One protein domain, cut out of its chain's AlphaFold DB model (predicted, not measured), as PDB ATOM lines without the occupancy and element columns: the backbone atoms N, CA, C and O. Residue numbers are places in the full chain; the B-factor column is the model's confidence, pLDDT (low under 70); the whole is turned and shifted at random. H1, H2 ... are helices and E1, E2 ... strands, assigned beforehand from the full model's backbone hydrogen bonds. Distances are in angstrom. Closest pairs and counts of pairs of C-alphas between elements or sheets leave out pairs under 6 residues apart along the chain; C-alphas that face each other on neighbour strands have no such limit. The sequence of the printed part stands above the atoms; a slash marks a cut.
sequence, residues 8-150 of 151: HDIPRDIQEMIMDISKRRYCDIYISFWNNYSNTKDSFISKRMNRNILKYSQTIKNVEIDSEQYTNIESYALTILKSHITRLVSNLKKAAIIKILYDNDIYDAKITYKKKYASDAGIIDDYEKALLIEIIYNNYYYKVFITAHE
ATOM      1  N   HIS A   8      20.471  11.384 -22.721       66.50
ATOM      2  CA  HIS A   8      21.351  10.316 -22.235       66.50
ATOM      3  C   HIS A   8      22.795  10.768 -21.962       66.50
ATOM      4  O   HIS A   8      23.484  10.109 -21.185       66.50
ATOM      5  N   ASP A   9      23.222  11.893 -22.544       77.06
ATOM      6  CA  ASP A   9      24.557  12.477 -22.351       77.06
ATOM      7  C   ASP A   9      24.601  13.451 -21.161       77.06
ATOM      8  O   ASP A   9      25.670  13.840 -20.688       77.06
ATOM      9  N   ILE A  10      23.429  13.844 -20.656       81.06
ATOM     10  CA  ILE A  10      23.290  14.682 -19.468       81.06
ATOM     11  C   ILE A  10      23.598  13.834 -18.220       81.06
ATOM     12  O   ILE A  10      23.059  12.735 -18.080       81.06
ATOM     13  N   PRO A  11      24.408  14.329 -17.270       90.00
ATOM     14  CA  PRO A  11      24.602  13.690 -15.972       90.00
ATOM     15  C   PRO A  11      23.281  13.326 -15.274       90.00
ATOM     16  O   PRO A  11      22.308  14.082 -15.302       90.00
ATOM     17  N   ARG A  12      23.228  12.142 -14.656       84.38
ATOM     18  CA  ARG A  12      21.992  11.579 -14.082       84.38
ATOM     19  C   ARG A  12      21.347  12.486 -13.030       84.38
ATOM     20  O   ARG A  12      20.129  12.590 -12.990       84.38
ATOM     21  N   ASP A  13      22.153  13.152 -12.217       87.38
ATOM     22  CA  ASP A  13      21.721  14.148 -11.235       87.38
ATOM     23  C   ASP A  13      20.982  15.326 -11.890       87.38
ATOM     24  O   ASP A  13      19.924  15.735 -11.417       87.38
ATOM     25  N   ILE A  14      21.468  15.815 -13.034       85.56
ATOM     26  CA  ILE A  14      20.799  16.877 -13.796       85.56
ATOM     27  C   ILE A  14      19.497  16.361 -14.429       85.56
ATOM     28  O   ILE A  14      18.489  17.067 -14.408       85.56
ATOM     29  N   GLN A  15      19.476  15.130 -14.953       83.06
ATOM     30  CA  GLN A  15      18.237  14.520 -15.461       83.06
ATOM     31  C   GLN A  15      17.178  14.387 -14.356       83.06
ATOM     32  O   GLN A  15      16.010  14.714 -14.573       83.06
ATOM     33  N   GLU A  16      17.582  13.944 -13.163       85.25
ATOM     34  CA  GLU A  16      16.709  13.830 -11.992       85.25
ATOM     35  C   GLU A  16      16.183  15.208 -11.555       85.25
ATOM     36  O   GLU A  16      14.983  15.341 -11.314       85.25
ATOM     37  N   MET A  17      17.018  16.255 -11.570       85.88
ATOM     38  CA  MET A  17      16.580  17.636 -11.319       85.88
ATOM     39  C   MET A  17      15.563  18.139 -12.352       85.88
ATOM     40  O   MET A  17      14.558  18.742 -11.978       85.88
ATOM     41  N   ILE A  18      15.787  17.895 -13.646       82.50
ATOM     42  CA  ILE A  18      14.853  18.298 -14.713       82.50
ATOM     43  C   ILE A  18      13.506  17.588 -14.537       82.50
ATOM     44  O   ILE A  18      12.455  18.215 -14.663       82.50
ATOM     45  N   MET A  19      13.532  16.291 -14.222       81.38
ATOM     46  CA  MET A  19      12.330  15.493 -13.972       81.38
ATOM     47  C   MET A  19      11.597  15.892 -12.689       81.38
ATOM     48  O   MET A  19      10.384  15.711 -12.612       81.38
ATOM     49  N   ASP A  20      12.305  16.395 -11.679       82.31
ATOM     50  CA  ASP A  20      11.694  16.956 -10.474       82.31
ATOM     51  C   ASP A  20      10.996  18.286 -10.789       82.31
ATOM     52  O   ASP A  20       9.814  18.455 -10.495       82.31
ATOM     53  N   ILE A  21      11.683  19.199 -11.488       80.62
ATOM     54  CA  ILE A  21      11.135  20.504 -11.890       80.62
ATOM     55  C   ILE A  21       9.924  20.341 -12.814       80.62
ATOM     56  O   ILE A  21       8.928  21.038 -12.631       80.62
ATOM     57  N   SER A  22       9.966  19.414 -13.775       77.88
ATOM     58  CA  SER A  22       8.869  19.206 -14.733       77.88
ATOM     59  C   SER A  22       7.579  18.691 -14.092       77.88
ATOM     60  O   SER A  22       6.507  18.825 -14.679       77.88
ATOM     61  N   LYS A  23       7.658  18.124 -12.884       80.06
ATOM     62  CA  LYS A  23       6.491  17.676 -12.111       80.06
ATOM     63  C   LYS A  23       5.903  18.770 -11.227       80.06
ATOM     64  O   LYS A  23       4.795  18.587 -10.714       80.06
ATOM     65  N   ARG A  24       6.615  19.883 -11.022       84.31
ATOM     66  CA  ARG A  24       6.143  20.976 -10.169       84.31
ATOM     67  C   ARG A  24       4.951  21.651 -10.816       84.31
ATOM     68  O   ARG A  24       4.976  22.033 -11.982       84.31
ATOM     69  N   ARG A  25       3.897  21.809 -10.025       86.62
ATOM     70  CA  ARG A  25       2.659  22.459 -10.444       86.62
ATOM     71  C   ARG A  25       2.508  23.762  -9.694       86.62
ATOM     72  O   ARG A  25       2.697  23.808  -8.478       86.62
ATOM     73  N   TYR A  26       2.129  24.795 -10.431       89.88
ATOM     74  CA  TYR A  26       1.956  26.137  -9.904       89.88
ATOM     75  C   TYR A  26       0.507  26.585 -10.056       89.88
ATOM     76  O   TYR A  26      -0.195  26.211 -10.997       89.88
ATOM     77  N   CYS A  27       0.056  27.404  -9.118       90.25
ATOM     78  CA  CYS A  27      -1.273  27.987  -9.131       90.25
ATOM     79  C   CYS A  27      -1.239  29.448  -8.686       90.25
ATOM     80  O   CYS A  27      -0.355  29.878  -7.944       90.25
ATOM     81  N   ASP A  28      -2.240  30.201  -9.116       93.12
ATOM     82  CA  ASP A  28      -2.564  31.486  -8.518       93.12
ATOM     83  C   ASP A  28      -3.652  31.277  -7.463       93.12
ATOM     84  O   ASP A  28      -4.647  30.584  -7.697       93.12
ATOM     85  N   ILE A  29      -3.467  31.901  -6.304       93.25
ATOM     86  CA  ILE A  29      -4.397  31.855  -5.183       93.25
ATOM     87  C   ILE A  29      -5.028  33.231  -4.997       93.25
ATOM     88  O   ILE A  29      -4.337  34.234  -4.809       93.25
ATOM     89  N   TYR A  30      -6.354  33.273  -4.982       94.81
ATOM     90  CA  TYR A  30      -7.141  34.467  -4.712       94.81
ATOM     91  C   TYR A  30      -7.915  34.325  -3.398       94.81
ATOM     92  O   TYR A  30      -8.667  33.375  -3.194       94.81
ATOM     93  N   ILE A  31      -7.750  35.298  -2.506       95.69
ATOM     94  CA  ILE A  31      -8.379  35.348  -1.185       95.69
ATOM     95  C   ILE A  31      -9.348  36.526  -1.152       95.69
ATOM     96  O   ILE A  31      -8.971  37.662  -1.445       95.69
ATOM     97  N   SER A  32     -10.590  36.271  -0.743       95.25
ATOM     98  CA  SER A  32     -11.621  37.299  -0.543       95.25
ATOM     99  C   SER A  32     -12.346  37.118   0.788       95.25
ATOM    100  O   SER A  32     -12.322  36.029   1.360       95.25
ATOM    101  N   PHE A  33     -13.016  38.166   1.270       94.75
ATOM    102  CA  PHE A  33     -13.687  38.161   2.573       94.75
ATOM    103  C   PHE A  33     -15.189  38.366   2.462       94.75
ATOM    104  O   PHE A  33     -15.686  39.121   1.630       94.75
ATOM    105  N   TRP A  34     -15.903  37.676   3.342       91.50
ATOM    106  CA  TRP A  34     -17.354  37.594   3.387       91.50
ATOM    107  C   TRP A  34     -17.812  37.754   4.832       91.50
ATOM    108  O   TRP A  34     -17.051  37.495   5.762       91.50
ATOM    109  N   ASN A  35     -19.044  38.205   5.035       88.19
ATOM    110  CA  ASN A  35     -19.627  38.374   6.360       88.19
ATOM    111  C   ASN A  35     -20.763  37.379   6.602       88.19
ATOM    112  O   ASN A  35     -21.489  36.985   5.687       88.19
ATOM    113  N   ASN A  36     -20.948  37.017   7.867       79.88
ATOM    114  CA  ASN A  36     -22.080  36.225   8.324       79.88
ATOM    115  C   ASN A  36     -23.227  37.170   8.708       79.88
ATOM    116  O   ASN A  36     -23.354  37.567   9.863       79.88
ATOM    117  N   TYR A  37     -24.067  37.542   7.732       63.53
ATOM    118  CA  TYR A  37     -25.243  38.414   7.936       63.53
ATOM    119  C   TYR A  37     -26.267  37.870   8.955       63.53
ATOM    120  O   TYR A  37     -27.169  38.599   9.354       63.53
ATOM    121  N   SER A  38     -26.151  36.608   9.377       57.84
ATOM    122  CA  SER A  38     -27.014  35.994  10.392       57.84
ATOM    123  C   SER A  38     -26.708  36.444  11.825       57.84
ATOM    124  O   SER A  38     -27.553  36.260  12.700       57.84
ATOM    125  N   ASN A  39     -25.547  37.056  12.087       51.09
ATOM    126  CA  ASN A  39     -25.250  37.614  13.404       51.09
ATOM    127  C   ASN A  39     -25.874  39.010  13.544       51.09
ATOM    128  O   ASN A  39     -25.499  39.968  12.873       51.09
ATOM    129  N   THR A  40     -26.831  39.103  14.463       41.16
ATOM    130  CA  THR A  40     -27.749  40.206  14.803       41.16
ATOM    131  C   THR A  40     -27.088  41.485  15.357       41.16
ATOM    132  O   THR A  40     -27.595  42.101  16.291       41.16
ATOM    133  N   LYS A  41     -25.943  41.910  14.810       50.44
ATOM    134  CA  LYS A  41     -25.084  42.968  15.372       50.44
ATOM    135  C   LYS A  41     -24.488  43.914  14.320       50.44
ATOM    136  O   LYS A  41     -23.308  44.261  14.364       50.44
ATOM    137  N   ASP A  42     -25.341  44.419  13.431       59.75
ATOM    138  CA  ASP A  42     -25.036  45.521  12.496       59.75
ATOM    139  C   ASP A  42     -24.589  46.837  13.189       59.75
ATOM    140  O   ASP A  42     -24.242  47.815  12.530       59.75
ATOM    141  N   SER A  43     -24.579  46.880  14.522       69.69
ATOM    142  CA  SER A  43     -24.240  48.028  15.366       69.69
ATOM    143  C   SER A  43     -22.745  48.184  15.683       69.69
ATOM    144  O   SER A  43     -22.332  49.272  16.079       69.69
ATOM    145  N   PHE A  44     -21.916  47.145  15.527       85.31
ATOM    146  CA  PHE A  44     -20.481  47.237  15.866       85.31
ATOM    147  C   PHE A  44     -19.638  47.901  14.778       85.31
ATOM    148  O   PHE A  44     -18.530  48.372  15.037       85.31
ATOM    149  N   ILE A  45     -20.145  47.934  13.547       85.38
ATOM    150  CA  ILE A  45     -19.435  48.485  12.398       85.38
ATOM    151  C   ILE A  45     -20.365  49.328  11.549       85.38
ATOM    152  O   ILE A  45     -21.512  48.989  11.286       85.38
ATOM    153  N   SER A  46     -19.840  50.436  11.036       85.44
ATOM    154  CA  SER A  46     -20.574  51.206  10.036       85.44
ATOM    155  C   SER A  46     -20.670  50.440   8.712       85.44
ATOM    156  O   SER A  46     -19.762  49.690   8.338       85.44
ATOM    157  N   LYS A  47     -21.698  50.741   7.906       86.81
ATOM    158  CA  LYS A  47     -21.812  50.246   6.517       86.81
ATOM    159  C   LYS A  47     -20.545  50.510   5.694       86.81
ATOM    160  O   LYS A  47     -20.174  49.696   4.851       86.81
ATOM    161  N   ARG A  48     -19.866  51.642   5.929       88.94
ATOM    162  CA  ARG A  48     -18.599  51.986   5.261       88.94
ATOM    163  C   ARG A  48     -17.483  51.020   5.650       88.94
ATOM    164  O   ARG A  48     -16.760  50.559   4.775       88.94
ATOM    165  N   MET A  49     -17.357  50.709   6.937       90.88
ATOM    166  CA  MET A  49     -16.359  49.758   7.420       90.88
ATOM    167  C   MET A  49     -16.634  48.349   6.893       90.88
ATOM    168  O   MET A  49     -15.711  47.734   6.372       90.88
ATOM    169  N   ASN A  50     -17.894  47.895   6.909       90.81
ATOM    170  CA  ASN A  50     -18.265  46.600   6.332       90.81
ATOM    171  C   ASN A  50     -17.831  46.496   4.858       90.81
ATOM    172  O   ASN A  50     -17.109  45.580   4.477       90.81
ATOM    173  N   ARG A  51     -18.168  47.500   4.034       90.81
ATOM    174  CA  ARG A  51     -17.725  47.545   2.628       90.81
ATOM    175  C   ARG A  51     -16.202  47.528   2.490       90.81
ATOM    176  O   ARG A  51     -15.698  46.903   1.566       90.81
ATOM    177  N   ASN A  52     -15.474  48.216   3.369       93.12
ATOM    178  CA  ASN A  52     -14.010  48.235   3.334       93.12
ATOM    179  C   ASN A  52     -13.394  46.875   3.688       93.12
ATOM    180  O   ASN A  52     -12.320  46.560   3.181       93.12
ATOM    181  N   ILE A  53     -14.042  46.085   4.546       93.12
ATOM    182  CA  ILE A  53     -13.614  44.715   4.849       93.12
ATOM    183  C   ILE A  53     -13.881  43.818   3.636       93.12
ATOM    184  O   ILE A  53     -12.955  43.198   3.128       93.12
ATOM    185  N   LEU A  54     -15.110  43.830   3.109       92.75
ATOM    186  CA  LEU A  54     -15.536  42.952   2.008       92.75
ATOM    187  C   LEU A  54     -14.837  43.237   0.668       92.75
ATOM    188  O   LEU A  54     -14.669  42.335  -0.144       92.75
ATOM    189  N   LYS A  55     -14.435  44.488   0.409       93.50
ATOM    190  CA  LYS A  55     -13.701  44.854  -0.818       93.50
ATOM    191  C   LYS A  55     -12.235  44.437  -0.798       93.50
ATOM    192  O   LYS A  55     -11.587  44.481  -1.842       93.50
ATOM    193  N   TYR A  56     -11.691  44.129   0.372       94.31
ATOM    194  CA  TYR A  56     -10.299  43.740   0.469       94.31
ATOM    195  C   TYR A  56     -10.127  42.313  -0.052       94.31
ATOM    196  O   TYR A  56     -10.922  41.425   0.246       94.31
ATOM    197  N   SER A  57      -9.105  42.121  -0.873       94.00
ATOM    198  CA  SER A  57      -8.748  40.834  -1.457       94.00
ATOM    199  C   SER A  57      -7.240  40.778  -1.654       94.00
ATOM    200  O   SER A  57      -6.584  41.817  -1.758       94.00
ATOM    201  N   GLN A  58      -6.699  39.565  -1.684       94.38
ATOM    202  CA  GLN A  58      -5.280  39.312  -1.906       94.38
ATOM    203  C   GLN A  58      -5.133  38.295  -3.032       94.38
ATOM    204  O   GLN A  58      -5.830  37.286  -3.049       94.38
ATOM    205  N   THR A  59      -4.209  38.549  -3.958       94.19
ATOM    206  CA  THR A  59      -3.792  37.565  -4.964       94.19
ATOM    207  C   THR A  59      -2.342  37.190  -4.707       94.19
ATOM    208  O   THR A  59      -1.503  38.073  -4.516       94.19
ATOM    209  N   ILE A  60      -2.054  35.895  -4.695       91.38
ATOM    210  CA  ILE A  60      -0.708  35.331  -4.626       91.38
ATOM    211  C   ILE A  60      -0.509  34.561  -5.920       91.38
ATOM    212  O   ILE A  60      -1.311  33.688  -6.238       91.38
ATOM    213  N   LYS A  61       0.518  34.913  -6.686       92.19
ATOM    214  CA  LYS A  61       0.774  34.283  -7.979       92.19
ATOM    215  C   LYS A  61       1.859  33.228  -7.879       92.19
ATOM    216  O   LYS A  61       2.757  33.376  -7.053       92.19
ATOM    217  N   ASN A  62       1.809  32.246  -8.775       90.31
ATOM    218  CA  ASN A  62       2.855  31.238  -8.965       90.31
ATOM    219  C   ASN A  62       3.226  30.483  -7.674       90.31
ATOM    220  O   ASN A  62       4.402  30.290  -7.373       90.31
ATOM    221  N   VAL A  63       2.226  30.064  -6.901       90.25
ATOM    222  CA  VAL A  63       2.416  29.240  -5.703       90.25
ATOM    223  C   VAL A  63       2.565  27.781  -6.115       90.25
ATOM    224  O   VAL A  63       1.693  27.235  -6.790       90.25
ATOM    225  N   GLU A  64       3.655  27.145  -5.697       89.81
ATOM    226  CA  GLU A  64       3.868  25.707  -5.885       89.81
ATOM    227  C   GLU A  64       2.890  24.918  -4.998       89.81
ATOM    228  O   GLU A  64       2.800  25.178  -3.796       89.81
ATOM    229  N   ILE A  65       2.140  23.976  -5.581       86.38
ATOM    230  CA  ILE A  65       1.028  23.272  -4.905       86.38
ATOM    231  C   ILE A  65       1.499  22.474  -3.677       86.38
ATOM    232  O   ILE A  65       0.769  22.363  -2.698       86.38
ATOM    233  N   ASP A  66       2.735  21.980  -3.691       85.12
ATOM    234  CA  ASP A  66       3.299  21.197  -2.585       85.12
ATOM    235  C   ASP A  66       4.088  22.062  -1.579       85.12
ATOM    236  O   ASP A  66       4.700  21.547  -0.642       85.12
ATOM    237  N   SER A  67       4.081  23.392  -1.743       86.31
ATOM    238  CA  SER A  67       4.773  24.306  -0.829       86.31
ATOM    239  C   SER A  67       4.046  24.475   0.507       86.31
ATOM    240  O   SER A  67       2.817  24.433   0.590       86.31
ATOM    241  N   GLU A  68       4.809  24.795   1.555       88.00
ATOM    242  CA  GLU A  68       4.267  25.179   2.868       88.00
ATOM    243  C   GLU A  68       3.277  26.353   2.772       88.00
ATOM    244  O   GLU A  68       2.309  26.450   3.527       88.00
ATOM    245  N   GLN A  69       3.493  27.253   1.811       84.06
ATOM    246  CA  GLN A  69       2.597  28.375   1.569       84.06
ATOM    247  C   GLN A  69       1.207  27.913   1.115       84.06
ATOM    248  O   GLN A  69       0.204  28.489   1.541       84.06
ATOM    249  N   TYR A  70       1.144  26.892   0.258       87.88
ATOM    250  CA  TYR A  70      -0.115  26.323  -0.206       87.88
ATOM    251  C   TYR A  70      -0.823  25.565   0.919       87.88
ATOM    252  O   TYR A  70      -2.010  25.787   1.160       87.88
ATOM    253  N   THR A  71      -0.098  24.721   1.661       89.31
ATOM    254  CA  THR A  71      -0.688  23.915   2.743       89.31
ATOM    255  C   THR A  71      -1.240  24.773   3.883       89.31
ATOM    256  O   THR A  71      -2.268  24.431   4.463       89.31
ATOM    257  N   ASN A  72      -0.624  25.926   4.159       92.56
ATOM    258  CA  ASN A  72      -1.035  26.846   5.223       92.56
ATOM    259  C   ASN A  72      -1.924  28.011   4.748       92.56
ATOM    260  O   ASN A  72      -2.109  28.989   5.486       92.56
ATOM    261  N   ILE A  73      -2.496  27.939   3.541       92.44
ATOM    262  CA  ILE A  73      -3.231  29.061   2.941       92.44
ATOM    263  C   ILE A  73      -4.416  29.542   3.788       92.44
ATOM    264  O   ILE A  73      -4.698  30.739   3.851       92.44
ATOM    265  N   GLU A  74      -5.080  28.626   4.487       91.88
ATOM    266  CA  GLU A  74      -6.192  28.932   5.384       91.88
ATOM    267  C   GLU A  74      -5.758  29.828   6.554       91.88
ATOM    268  O   GLU A  74      -6.355  30.876   6.815       91.88
ATOM    269  N   SER A  75      -4.663  29.453   7.221       92.81
ATOM    270  CA  SER A  75      -4.064  30.228   8.314       92.81
ATOM    271  C   SER A  75      -3.587  31.600   7.829       92.81
ATOM    272  O   SER A  75      -3.804  32.633   8.480       92.81
ATOM    273  N   TYR A  76      -3.002  31.637   6.631       91.88
ATOM    274  CA  TYR A  76      -2.584  32.875   5.988       91.88
ATOM    275  C   TYR A  76      -3.777  33.803   5.698       91.88
ATOM    276  O   TYR A  76      -3.736  34.991   6.030       91.88
ATOM    277  N   ALA A  77      -4.877  33.269   5.159       94.56
ATOM    278  CA  ALA A  77      -6.092  34.028   4.875       94.56
ATOM    279  C   ALA A  77      -6.719  34.631   6.145       94.56
ATOM    280  O   ALA A  77      -7.106  35.805   6.146       94.56
ATOM    281  N   LEU A  78      -6.768  33.868   7.243       94.19
ATOM    282  CA  LEU A  78      -7.243  34.352   8.545       94.19
ATOM    283  C   LEU A  78      -6.359  35.474   9.096       94.19
ATOM    284  O   LEU A  78      -6.865  36.500   9.561       94.19
ATOM    285  N   THR A  79      -5.038  35.317   8.992       93.94
ATOM    286  CA  THR A  79      -4.068  36.330   9.428       93.94
ATOM    287  C   THR A  79      -4.236  37.632   8.645       93.94
ATOM    288  O   THR A  79      -4.278  38.713   9.237       93.94
ATOM    289  N   ILE A  80      -4.405  37.544   7.322       94.75
ATOM    290  CA  ILE A  80      -4.677  38.705   6.469       94.75
ATOM    291  C   ILE A  80      -5.968  39.407   6.895       94.75
ATOM    292  O   ILE A  80      -5.975  40.632   7.051       94.75
ATOM    293  N   LEU A  81      -7.055  38.655   7.095       95.50
ATOM    294  CA  LEU A  81      -8.342  39.209   7.517       95.50
ATOM    295  C   LEU A  81      -8.206  39.963   8.843       95.50
ATOM    296  O   LEU A  81      -8.602  41.129   8.949       95.50
ATOM    297  N   LYS A  82      -7.602  39.313   9.844       95.31
ATOM    298  CA  LYS A  82      -7.409  39.887  11.177       95.31
ATOM    299  C   LYS A  82      -6.529  41.133  11.132       95.31
ATOM    300  O   LYS A  82      -6.860  42.138  11.764       95.31
ATOM    301  N   SER A  83      -5.459  41.111  10.339       95.56
ATOM    302  CA  SER A  83      -4.575  42.262  10.123       95.56
ATOM    303  C   SER A  83      -5.314  43.444   9.485       95.56
ATOM    304  O   SER A  83      -5.247  44.576   9.977       95.56
ATOM    305  N   HIS A  84      -6.113  43.194   8.443       96.19
ATOM    306  CA  HIS A  84      -6.891  44.244   7.780       96.19
ATOM    307  C   HIS A  84      -7.944  44.863   8.707       96.19
ATOM    308  O   HIS A  84      -8.041  46.090   8.791       96.19
ATOM    309  N   ILE A  85      -8.680  44.043   9.464       95.50
ATOM    310  CA  ILE A  85      -9.631  44.524  10.481       95.50
ATOM    311  C   ILE A  85      -8.904  45.347  11.547       95.50
ATOM    312  O   ILE A  85      -9.336  46.457  11.863       95.50
ATOM    313  N   THR A  86      -7.769  44.856  12.046       95.75
ATOM    314  CA  THR A  86      -6.941  45.559  13.036       95.75
ATOM    315  C   THR A  86      -6.535  46.940  12.543       95.75
ATOM    316  O   THR A  86      -6.661  47.919  13.281       95.75
ATOM    317  N   ARG A  87      -6.108  47.063  11.283       96.12
ATOM    318  CA  ARG A  87      -5.762  48.352  10.670       96.12
ATOM    319  C   ARG A  87      -6.966  49.292  10.593       96.12
ATOM    320  O   ARG A  87      -6.839  50.468  10.918       96.12
ATOM    321  N   LEU A  88      -8.135  48.791  10.194       94.88
ATOM    322  CA  LEU A  88      -9.351  49.605  10.119       94.88
ATOM    323  C   LEU A  88      -9.794  50.108  11.498       94.88
ATOM    324  O   LEU A  88     -10.089  51.295  11.635       94.88
ATOM    325  N   VAL A  89      -9.791  49.241  12.515       95.00
ATOM    326  CA  VAL A  89     -10.110  49.623  13.900       95.00
ATOM    327  C   VAL A  89      -9.061  50.588  14.455       95.00
ATOM    328  O   VAL A  89      -9.407  51.542  15.145       95.00
ATOM    329  N   SER A  90      -7.783  50.399  14.116       93.56
ATOM    330  CA  SER A  90      -6.690  51.286  14.544       93.56
ATOM    331  C   SER A  90      -6.826  52.722  14.065       93.56
ATOM    332  O   SER A  90      -6.314  53.620  14.724       93.56
ATOM    333  N   ASN A  91      -7.541  52.942  12.964       93.81
ATOM    334  CA  ASN A  91      -7.812  54.279  12.447       93.81
ATOM    335  C   ASN A  91      -8.983  54.974  13.165       93.81
ATOM    336  O   ASN A  91      -9.259  56.146  12.897       93.81
ATOM    337  N   LEU A  92      -9.701  54.278  14.052       94.31
ATOM    338  CA  LEU A  92     -10.766  54.869  14.855       94.31
ATOM    339  C   LEU A  92     -10.182  55.572  16.082       94.31
ATOM    340  O   LEU A  92      -9.267  55.084  16.741       94.31
ATOM    341  N   LYS A  93     -10.766  56.721  16.432       95.38
ATOM    342  CA  LYS A  93     -10.455  57.397  17.696       95.38
ATOM    343  C   LYS A  93     -10.924  56.534  18.869       95.38
ATOM    344  O   LYS A  93     -12.028  55.993  18.816       95.38
ATOM    345  N   LYS A  94     -10.162  56.512  19.968       94.44
ATOM    346  CA  LYS A  94     -10.518  55.752  21.181       94.44
ATOM    347  C   LYS A  94     -11.937  56.050  21.682       94.44
ATOM    348  O   LYS A  94     -12.696  55.126  21.941       94.44
ATOM    349  N   ALA A  95     -12.342  57.321  21.710       95.69
ATOM    350  CA  ALA A  95     -13.698  57.713  22.102       95.69
ATOM    351  C   ALA A  95     -14.800  57.092  21.219       95.69
ATOM    352  O   ALA A  95     -15.872  56.762  21.713       95.69
ATOM    353  N   ALA A  96     -14.538  56.897  19.920       94.88
ATOM    354  CA  ALA A  96     -15.485  56.246  19.020       94.88
ATOM    355  C   ALA A  96     -15.580  54.738  19.292       94.88
ATOM    356  O   ALA A  96     -16.678  54.196  19.276       94.88
ATOM    357  N   ILE A  97     -14.452  54.079  19.583       95.19
ATOM    358  CA  ILE A  97     -14.418  52.661  19.973       95.19
ATOM    359  C   ILE A  97     -15.222  52.455  21.259       95.19
ATOM    360  O   ILE A  97     -16.112  51.613  21.290       95.19
ATOM    361  N   ILE A  98     -14.961  53.271  22.287       94.94
ATOM    362  CA  ILE A  98     -15.700  53.230  23.555       94.94
ATOM    363  C   ILE A  98     -17.194  53.414  23.297       94.94
ATOM    364  O   ILE A  98     -17.989  52.603  23.756       94.94
ATOM    365  N   LYS A  99     -17.579  54.422  22.506       94.88
ATOM    366  CA  LYS A  99     -18.986  54.654  22.174       94.88
ATOM    367  C   LYS A  99     -19.638  53.436  21.510       94.88
ATOM    368  O   LYS A  99     -20.711  53.041  21.937       94.88
ATOM    369  N   ILE A 100     -18.985  52.812  20.526       93.50
ATOM    370  CA  ILE A 100     -19.504  51.598  19.871       93.50
ATOM    371  C   ILE A 100     -19.745  50.484  20.895       93.50
ATOM    372  O   ILE A 100     -20.768  49.810  20.831       93.50
ATOM    373  N   LEU A 101     -18.817  50.276  21.832       93.81
ATOM    374  CA  LEU A 101     -18.967  49.257  22.873       93.81
ATOM    375  C   LEU A 101     -20.125  49.590  23.828       93.81
ATOM    376  O   LEU A 101     -20.955  48.723  24.091       93.81
ATOM    377  N   TYR A 102     -20.221  50.842  24.278       93.50
ATOM    378  CA  TYR A 102     -21.293  51.322  25.157       93.50
ATOM    379  C   TYR A 102     -22.674  51.224  24.503       93.50
ATOM    380  O   TYR A 102     -23.595  50.703  25.122       93.50
ATOM    381  N   ASP A 103     -22.799  51.627  23.235       92.00
ATOM    382  CA  ASP A 103     -24.035  51.519  22.442       92.00
ATOM    383  C   ASP A 103     -24.481  50.047  22.249       92.00
ATOM    384  O   ASP A 103     -25.570  49.781  21.748       92.00
ATOM    385  N   ASN A 104     -23.634  49.083  22.630       90.31
ATOM    386  CA  ASN A 104     -23.883  47.644  22.581       90.31
ATOM    387  C   ASN A 104     -23.808  46.960  23.960       90.31
ATOM    388  O   ASN A 104     -23.513  45.761  24.033       90.31
ATOM    389  N   ASP A 105     -24.039  47.718  25.036       92.06
ATOM    390  CA  ASP A 105     -24.070  47.245  26.427       92.06
ATOM    391  C   ASP A 105     -22.754  46.617  26.923       92.06
ATOM    392  O   ASP A 105     -22.736  45.746  27.797       92.06
ATOM    393  N   ILE A 106     -21.619  47.062  26.376       92.81
ATOM    394  CA  ILE A 106     -20.279  46.662  26.818       92.81
ATOM    395  C   ILE A 106     -19.615  47.846  27.524       92.81
ATOM    396  O   ILE A 106     -18.957  48.682  26.905       92.81
ATOM    397  N   TYR A 107     -19.766  47.875  28.847       92.88
ATOM    398  CA  TYR A 107     -19.227  48.929  29.715       92.88
ATOM    399  C   TYR A 107     -17.803  48.634  30.211       92.88
ATOM    400  O   TYR A 107     -17.019  49.556  30.423       92.88
ATOM    401  N   ASP A 108     -17.449  47.349  30.350       93.44
ATOM    402  CA  ASP A 108     -16.104  46.892  30.714       93.44
ATOM    403  C   ASP A 108     -15.558  45.936  29.646       93.44
ATOM    404  O   ASP A 108     -15.901  44.745  29.572       93.44
ATOM    405  N   ALA A 109     -14.690  46.479  28.791       92.94
ATOM    406  CA  ALA A 109     -14.069  45.725  27.713       92.94
ATOM    407  C   ALA A 109     -13.103  44.653  28.229       92.94
ATOM    408  O   ALA A 109     -13.021  43.574  27.647       92.94
ATOM    409  N   LYS A 110     -12.404  44.906  29.341       92.88
ATOM    410  CA  LYS A 110     -11.410  43.983  29.896       92.88
ATOM    411  C   LYS A 110     -12.073  42.729  30.444       92.88
ATOM    412  O   LYS A 110     -11.649  41.624  30.109       92.88
ATOM    413  N   ILE A 111     -13.122  42.888  31.250       91.94
ATOM    414  CA  ILE A 111     -13.899  41.758  31.777       91.94
ATOM    415  C   ILE A 111     -14.519  40.967  30.623       91.94
ATOM    416  O   ILE A 111     -14.402  39.742  30.576       91.94
ATOM    417  N   THR A 112     -15.132  41.664  29.662       91.69
ATOM    418  CA  THR A 112     -15.796  41.025  28.517       91.69
ATOM    419  C   THR A 112     -14.811  40.246  27.653       91.69
ATOM    420  O   THR A 112     -15.084  39.097  27.301       91.69
ATOM    421  N   TYR A 113     -13.653  40.840  27.350       91.56
ATOM    422  CA  TYR A 113     -12.590  40.191  26.593       91.56
ATOM    423  C   TYR A 113     -12.114  38.933  27.307       91.56
ATOM    424  O   TYR A 113     -12.109  37.852  26.724       91.56
ATOM    425  N   LYS A 114     -11.788  39.051  28.599       89.06
ATOM    426  CA  LYS A 114     -11.293  37.919  29.383       89.06
ATOM    427  C   LYS A 114     -12.304  36.780  29.476       89.06
ATOM    428  O   LYS A 114     -11.921  35.623  29.405       89.06
ATOM    429  N   LYS A 115     -13.596  37.088  29.583       89.31
ATOM    430  CA  LYS A 115     -14.646  36.064  29.638       89.31
ATOM    431  C   LYS A 115     -14.806  35.297  28.320       89.31
ATOM    432  O   LYS A 115     -15.200  34.138  28.351       89.31
ATOM    433  N   LYS A 116     -14.576  35.949  27.177       85.62
ATOM    434  CA  LYS A 116     -14.895  35.394  25.850       85.62
ATOM    435  C   LYS A 116     -13.693  34.864  25.073       85.62
ATOM    436  O   LYS A 116     -13.877  33.968  24.261       85.62
ATOM    437  N   TYR A 117     -12.507  35.426  25.297       82.00
ATOM    438  CA  TYR A 117     -11.343  35.233  24.426       82.00
ATOM    439  C   TYR A 117     -10.044  34.936  25.193       82.00
ATOM    440  O   TYR A 117      -8.976  34.905  24.586       82.00
ATOM    441  N   ALA A 118     -10.088  34.743  26.520       65.00
ATOM    442  CA  ALA A 118      -8.893  34.415  27.299       65.00
ATOM    443  C   ALA A 118      -8.520  32.933  27.176       65.00
ATOM    444  O   ALA A 118      -8.751  32.133  28.076       65.00
ATOM    445  N   SER A 119      -7.885  32.609  26.063       55.59
ATOM    446  CA  SER A 119      -6.950  31.498  25.950       55.59
ATOM    447  C   SER A 119      -5.701  32.084  25.289       55.59
ATOM    448  O   SER A 119      -5.740  32.450  24.119       55.59
ATOM    449  N   ASP A 120      -4.649  32.288  26.088       54.09
ATOM    450  CA  ASP A 120      -3.296  32.700  25.673       54.09
ATOM    451  C   ASP A 120      -3.111  34.087  25.033       54.09
ATOM    452  O   ASP A 120      -2.215  34.306  24.215       54.09
ATOM    453  N   ALA A 121      -3.901  35.082  25.438       58.06
ATOM    454  CA  ALA A 121      -3.592  36.461  25.069       58.06
ATOM    455  C   ALA A 121      -2.411  36.982  25.908       58.06
ATOM    456  O   ALA A 121      -2.482  37.002  27.138       58.06
ATOM    457  N   GLY A 122      -1.341  37.423  25.238       65.94
ATOM    458  CA  GLY A 122      -0.249  38.181  25.856       65.94
ATOM    459  C   GLY A 122      -0.731  39.479  26.522       65.94
ATOM    460  O   GLY A 122      -1.927  39.725  26.681       65.94
ATOM    461  N   ILE A 123       0.198  40.342  26.932       78.38
ATOM    462  CA  ILE A 123      -0.164  41.620  27.563       78.38
ATOM    463  C   ILE A 123      -0.985  42.461  26.565       78.38
ATOM    464  O   ILE A 123      -0.519  42.765  25.471       78.38
ATOM    465  N   ILE A 124      -2.225  42.796  26.939       86.69
ATOM    466  CA  ILE A 124      -3.123  43.656  26.156       86.69
ATOM    467  C   ILE A 124      -3.067  45.069  26.720       86.69
ATOM    468  O   ILE A 124      -3.516  45.305  27.846       86.69
ATOM    469  N   ASP A 125      -2.584  45.998  25.899       86.94
ATOM    470  CA  ASP A 125      -2.440  47.411  26.263       86.94
ATOM    471  C   ASP A 125      -3.749  48.210  26.113       86.94
ATOM    472  O   ASP A 125      -3.985  49.159  26.857       86.94
ATOM    473  N   ASP A 126      -4.628  47.824  25.178       93.06
ATOM    474  CA  ASP A 126      -5.929  48.474  24.952       93.06
ATOM    475  C   ASP A 126      -7.031  47.422  24.747       93.06
ATOM    476  O   ASP A 126      -7.172  46.820  23.675       93.06
ATOM    477  N   TYR A 127      -7.796  47.169  25.812       93.62
ATOM    478  CA  TYR A 127      -8.832  46.136  25.828       93.62
ATOM    479  C   TYR A 127     -10.045  46.513  24.982       93.62
ATOM    480  O   TYR A 127     -10.665  45.632  24.392       93.62
ATOM    481  N   GLU A 128     -10.389  47.795  24.892       95.38
ATOM    482  CA  GLU A 128     -11.495  48.288  24.076       95.38
ATOM    483  C   GLU A 128     -11.239  47.996  22.598       95.38
ATOM    484  O   GLU A 128     -12.097  47.460  21.891       95.38
ATOM    485  N   LYS A 129     -10.021  48.288  22.145       95.12
ATOM    486  CA  LYS A 129      -9.584  48.019  20.782       95.12
ATOM    487  C   LYS A 129      -9.489  46.524  20.497       95.12
ATOM    488  O   LYS A 129     -10.022  46.075  19.482       95.12
ATOM    489  N   ALA A 130      -8.841  45.764  21.381       93.81
ATOM    490  CA  ALA A 130      -8.689  44.319  21.225       93.81
ATOM    491  C   ALA A 130     -10.054  43.618  21.154       93.81
ATOM    492  O   ALA A 130     -10.298  42.817  20.255       93.81
ATOM    493  N   LEU A 131     -10.982  43.988  22.041       93.56
ATOM    494  CA  LEU A 131     -12.330  43.435  22.052       93.56
ATOM    495  C   LEU A 131     -13.100  43.761  20.776       93.56
ATOM    496  O   LEU A 131     -13.738  42.874  20.212       93.56
ATOM    497  N   LEU A 132     -13.040  45.009  20.307       94.12
ATOM    498  CA  LEU A 132     -13.726  45.386  19.076       94.12
ATOM    499  C   LEU A 132     -13.169  44.613  17.871       94.12
ATOM    500  O   LEU A 132     -13.950  44.148  17.045       94.12
ATOM    501  N   ILE A 133     -11.847  44.418  17.789       94.25
ATOM    502  CA  ILE A 133     -11.221  43.608  16.733       94.25
ATOM    503  C   ILE A 133     -11.751  42.176  16.763       94.25
ATOM    504  O   ILE A 133     -12.188  41.695  15.722       94.25
ATOM    505  N   GLU A 134     -11.765  41.515  17.924       92.56
ATOM    506  CA  GLU A 134     -12.250  40.132  18.040       92.56
ATOM    507  C   GLU A 134     -13.738  40.010  17.700       92.56
ATOM    508  O   GLU A 134     -14.140  39.104  16.969       92.56
ATOM    509  N   ILE A 135     -14.576  40.935  18.179       90.94
ATOM    510  CA  ILE A 135     -16.009  40.932  17.854       90.94
ATOM    511  C   ILE A 135     -16.207  41.062  16.345       90.94
ATOM    512  O   ILE A 135     -16.992  40.313  15.769       90.94
ATOM    513  N   ILE A 136     -15.508  41.996  15.697       91.81
ATOM    514  CA  ILE A 136     -15.634  42.195  14.253       91.81
ATOM    515  C   ILE A 136     -15.107  40.967  13.522       91.81
ATOM    516  O   ILE A 136     -15.842  40.406  12.724       91.81
ATOM    517  N   TYR A 137     -13.888  40.521  13.821       92.25
ATOM    518  CA  TYR A 137     -13.232  39.381  13.181       92.25
ATOM    519  C   TYR A 137     -14.113  38.128  13.154       92.25
ATOM    520  O   TYR A 137     -14.298  37.544  12.091       92.25
ATOM    521  N   ASN A 138     -14.763  37.793  14.271       89.81
ATOM    522  CA  ASN A 138     -15.635  36.618  14.375       89.81
ATOM    523  C   ASN A 138     -16.937  36.704  13.547       89.81
ATOM    524  O   ASN A 138     -17.673  35.722  13.455       89.81
ATOM    525  N   ASN A 139     -17.248  37.855  12.942       89.44
ATOM    526  CA  ASN A 139     -18.384  38.016  12.027       89.44
ATOM    527  C   ASN A 139     -18.008  37.856  10.547       89.44
ATOM    528  O   ASN A 139     -18.889  37.931   9.687       89.44
ATOM    529  N   TYR A 140     -16.727  37.644  10.241       91.69
ATOM    530  CA  TYR A 140     -16.236  37.486   8.878       91.69
ATOM    531  C   TYR A 140     -15.566  36.135   8.682       91.69
ATOM    532  O   TYR A 140     -15.053  35.521   9.612       91.69
ATOM    533  N   TYR A 141     -15.556  35.693   7.434       92.00
ATOM    534  CA  TYR A 141     -14.838  34.513   6.989       92.00
ATOM    535  C   TYR A 141     -14.177  34.793   5.641       92.00
ATOM    536  O   TYR A 141     -14.505  35.762   4.946       92.00
ATOM    537  N   TYR A 142     -13.210  33.960   5.278       93.88
ATOM    538  CA  TYR A 142     -12.500  34.064   4.013       93.88
ATOM    539  C   TYR A 142     -13.022  33.026   3.013       93.88
ATOM    540  O   TYR A 142     -13.597  32.004   3.385       93.88
ATOM    541  N   LYS A 143     -12.802  33.288   1.727       94.44
ATOM    542  CA  LYS A 143     -12.907  32.299   0.654       94.44
ATOM    543  C   LYS A 143     -11.611  32.299  -0.136       94.44
ATOM    544  O   LYS A 143     -11.157  33.369  -0.551       94.44
ATOM    545  N   VAL A 144     -11.058  31.108  -0.334       93.38
ATOM    546  CA  VAL A 144      -9.889  30.863  -1.180       93.38
ATOM    547  C   VAL A 144     -10.368  30.302  -2.513       93.38
ATOM    548  O   VAL A 144     -11.174  29.377  -2.552       93.38
ATOM    549  N   PHE A 145      -9.867  30.877  -3.597       92.94
ATOM    550  CA  PHE A 145     -10.064  30.406  -4.959       92.94
ATOM    551  C   PHE A 145      -8.694  30.090  -5.542       92.94
ATOM    552  O   PHE A 145      -7.774  30.896  -5.419       92.94
ATOM    553  N   ILE A 146      -8.559  28.916  -6.151       90.75
ATOM    554  CA  ILE A 146      -7.294  28.435  -6.703       90.75
ATOM    555  C   ILE A 146      -7.487  28.248  -8.198       90.75
ATOM    556  O   ILE A 146      -8.407  27.557  -8.635       90.75
ATOM    557  N   THR A 147      -6.611  28.871  -8.970       87.94
ATOM    558  CA  THR A 147      -6.530  28.725 -10.423       87.94
ATOM    559  C   THR A 147      -5.209  28.057 -10.746       87.94
ATOM    560  O   THR A 147      -4.152  28.660 -10.574       87.94
ATOM    561  N   ALA A 148      -5.267  26.790 -11.152       76.38
ATOM    562  CA  ALA A 148      -4.090  26.063 -11.601       76.38
ATOM    563  C   ALA A 148      -3.641  26.591 -12.967       76.38
ATOM    564  O   ALA A 148      -4.478  26.863 -13.830       76.38
ATOM    565  N   HIS A 149      -2.329  26.707 -13.151       69.94
ATOM    566  CA  HIS A 149      -1.751  26.884 -14.476       69.94
ATOM    567  C   HIS A 149      -1.482  25.492 -15.045       69.94
ATOM    568  O   HIS A 149      -0.763  24.704 -14.429       69.94
ATOM    569  N   GLU A 150      -2.082  25.167 -16.187       55.03
ATOM    570  CA  GLU A 150      -1.588  24.058 -17.004       55.03
ATOM    571  C   GLU A 150      -0.304  24.550 -17.686       55.03
ATOM    572  O   GLU A 150      -0.317  25.601 -18.332       55.03
TER     573      GLU A 150
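AT A GLANCE: This is residues 8 to 150 of the 151 residues of an uncharacterized protein of viral metagenome (UniProt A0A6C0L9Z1). A long free arm, residues 8 to 23 with H1, sticks out from one end of a twisted ribbon of three antiparallel strands; the long helix H4 crosses over one face of that ribbon, and at the other end H5, H6 and H7 make a helical head, with H7 in its middle. The printed part has 143 residues, with seven named helices and three named strands in the order H1 E1 H2 E2 H3 H4 H5 H6 H7 E3; the sheet runs E2 E1 E3, and the class is mixed, helices and strands. The whole is only just loose, close to extended, with a radius of gyration of the C-alphas of 21.5 A, and is a rod spanning 77 by 31 by 25 A.

IN THESE COORDINATES: Find C-alpha 12 at (21.992, 11.579, -14.082), where H1 begins; it runs to residue 21. Strand E1, residues 26 to 35, covers 29.7 A. Next come H2, residues 47 to 54, and E2, residues 57 to 64, which is 20.2 A long and bends by 58 degrees at residue 61. After H3, residues 68 to 71, look for C-alpha 73 at (-3.231, 29.061, 2.941): from there H4 runs 25.3 A to residue 90. H5 holds residues 94 to 102, H6 residues 109 to 117, and H7 residues 127 to 137, 15.0 A long. E3, residues 140 to 148, covers 26.4 A and ends at C-alpha 148, (-4.090, 26.063, -11.601).

HOW THE PARTS SIT: Start at E1, the inner strand. It is antiparallel to E3 at 159 degrees, with N 30 and O 145 2.8 A apart, and to E2 at 156 degrees, with N 31 and O 58 also 2.8 A apart, both within hydrogen-bond range. H2 and H4 on one face of the sheet make two layers. H4 lies over E1 and E3 at a height of 8.1 A, slantwise at 44 degrees to E1 on the local plane; its closest C-alpha pair with E3 is Ala 77 and Tyr 142, 6.5 A. H2 lies over none of the strands and only just touches H4, with 3 pairs of C-alphas within 8 A, the closest Ile 53 and Ile 85, 6.9 A. H3 only grazes the sheet with residues 69 to 71. H7 is the hub: its closest C-alpha pairs are Ile 133 with Thr 86 of H4, 6.0 A, and Glu 128 with Ile 98 of H5, 6.5 A, and with Ala 109 of H6, 5.1 A; it touches these three helices at steep tilts of 47, 65 and 42 degrees, and helix packing is mostly crossed. In H1, H2, H4, H5, H6 and H7 every O i to N i+4 pair is within hydrogen-bond range; H3 is too short for one.

THE WHOLE: The C-alphas farthest apart, Asp 9 and Tyr 107, are 77.2 A apart; without residues 8 to 23 the body spans 55 by 32 by 26 A. The printed part has no cut, and E1 to H2 is the long link. Confidence is under 70 at residues 8, 37 to 43, 118 to 122 and 149 to 150.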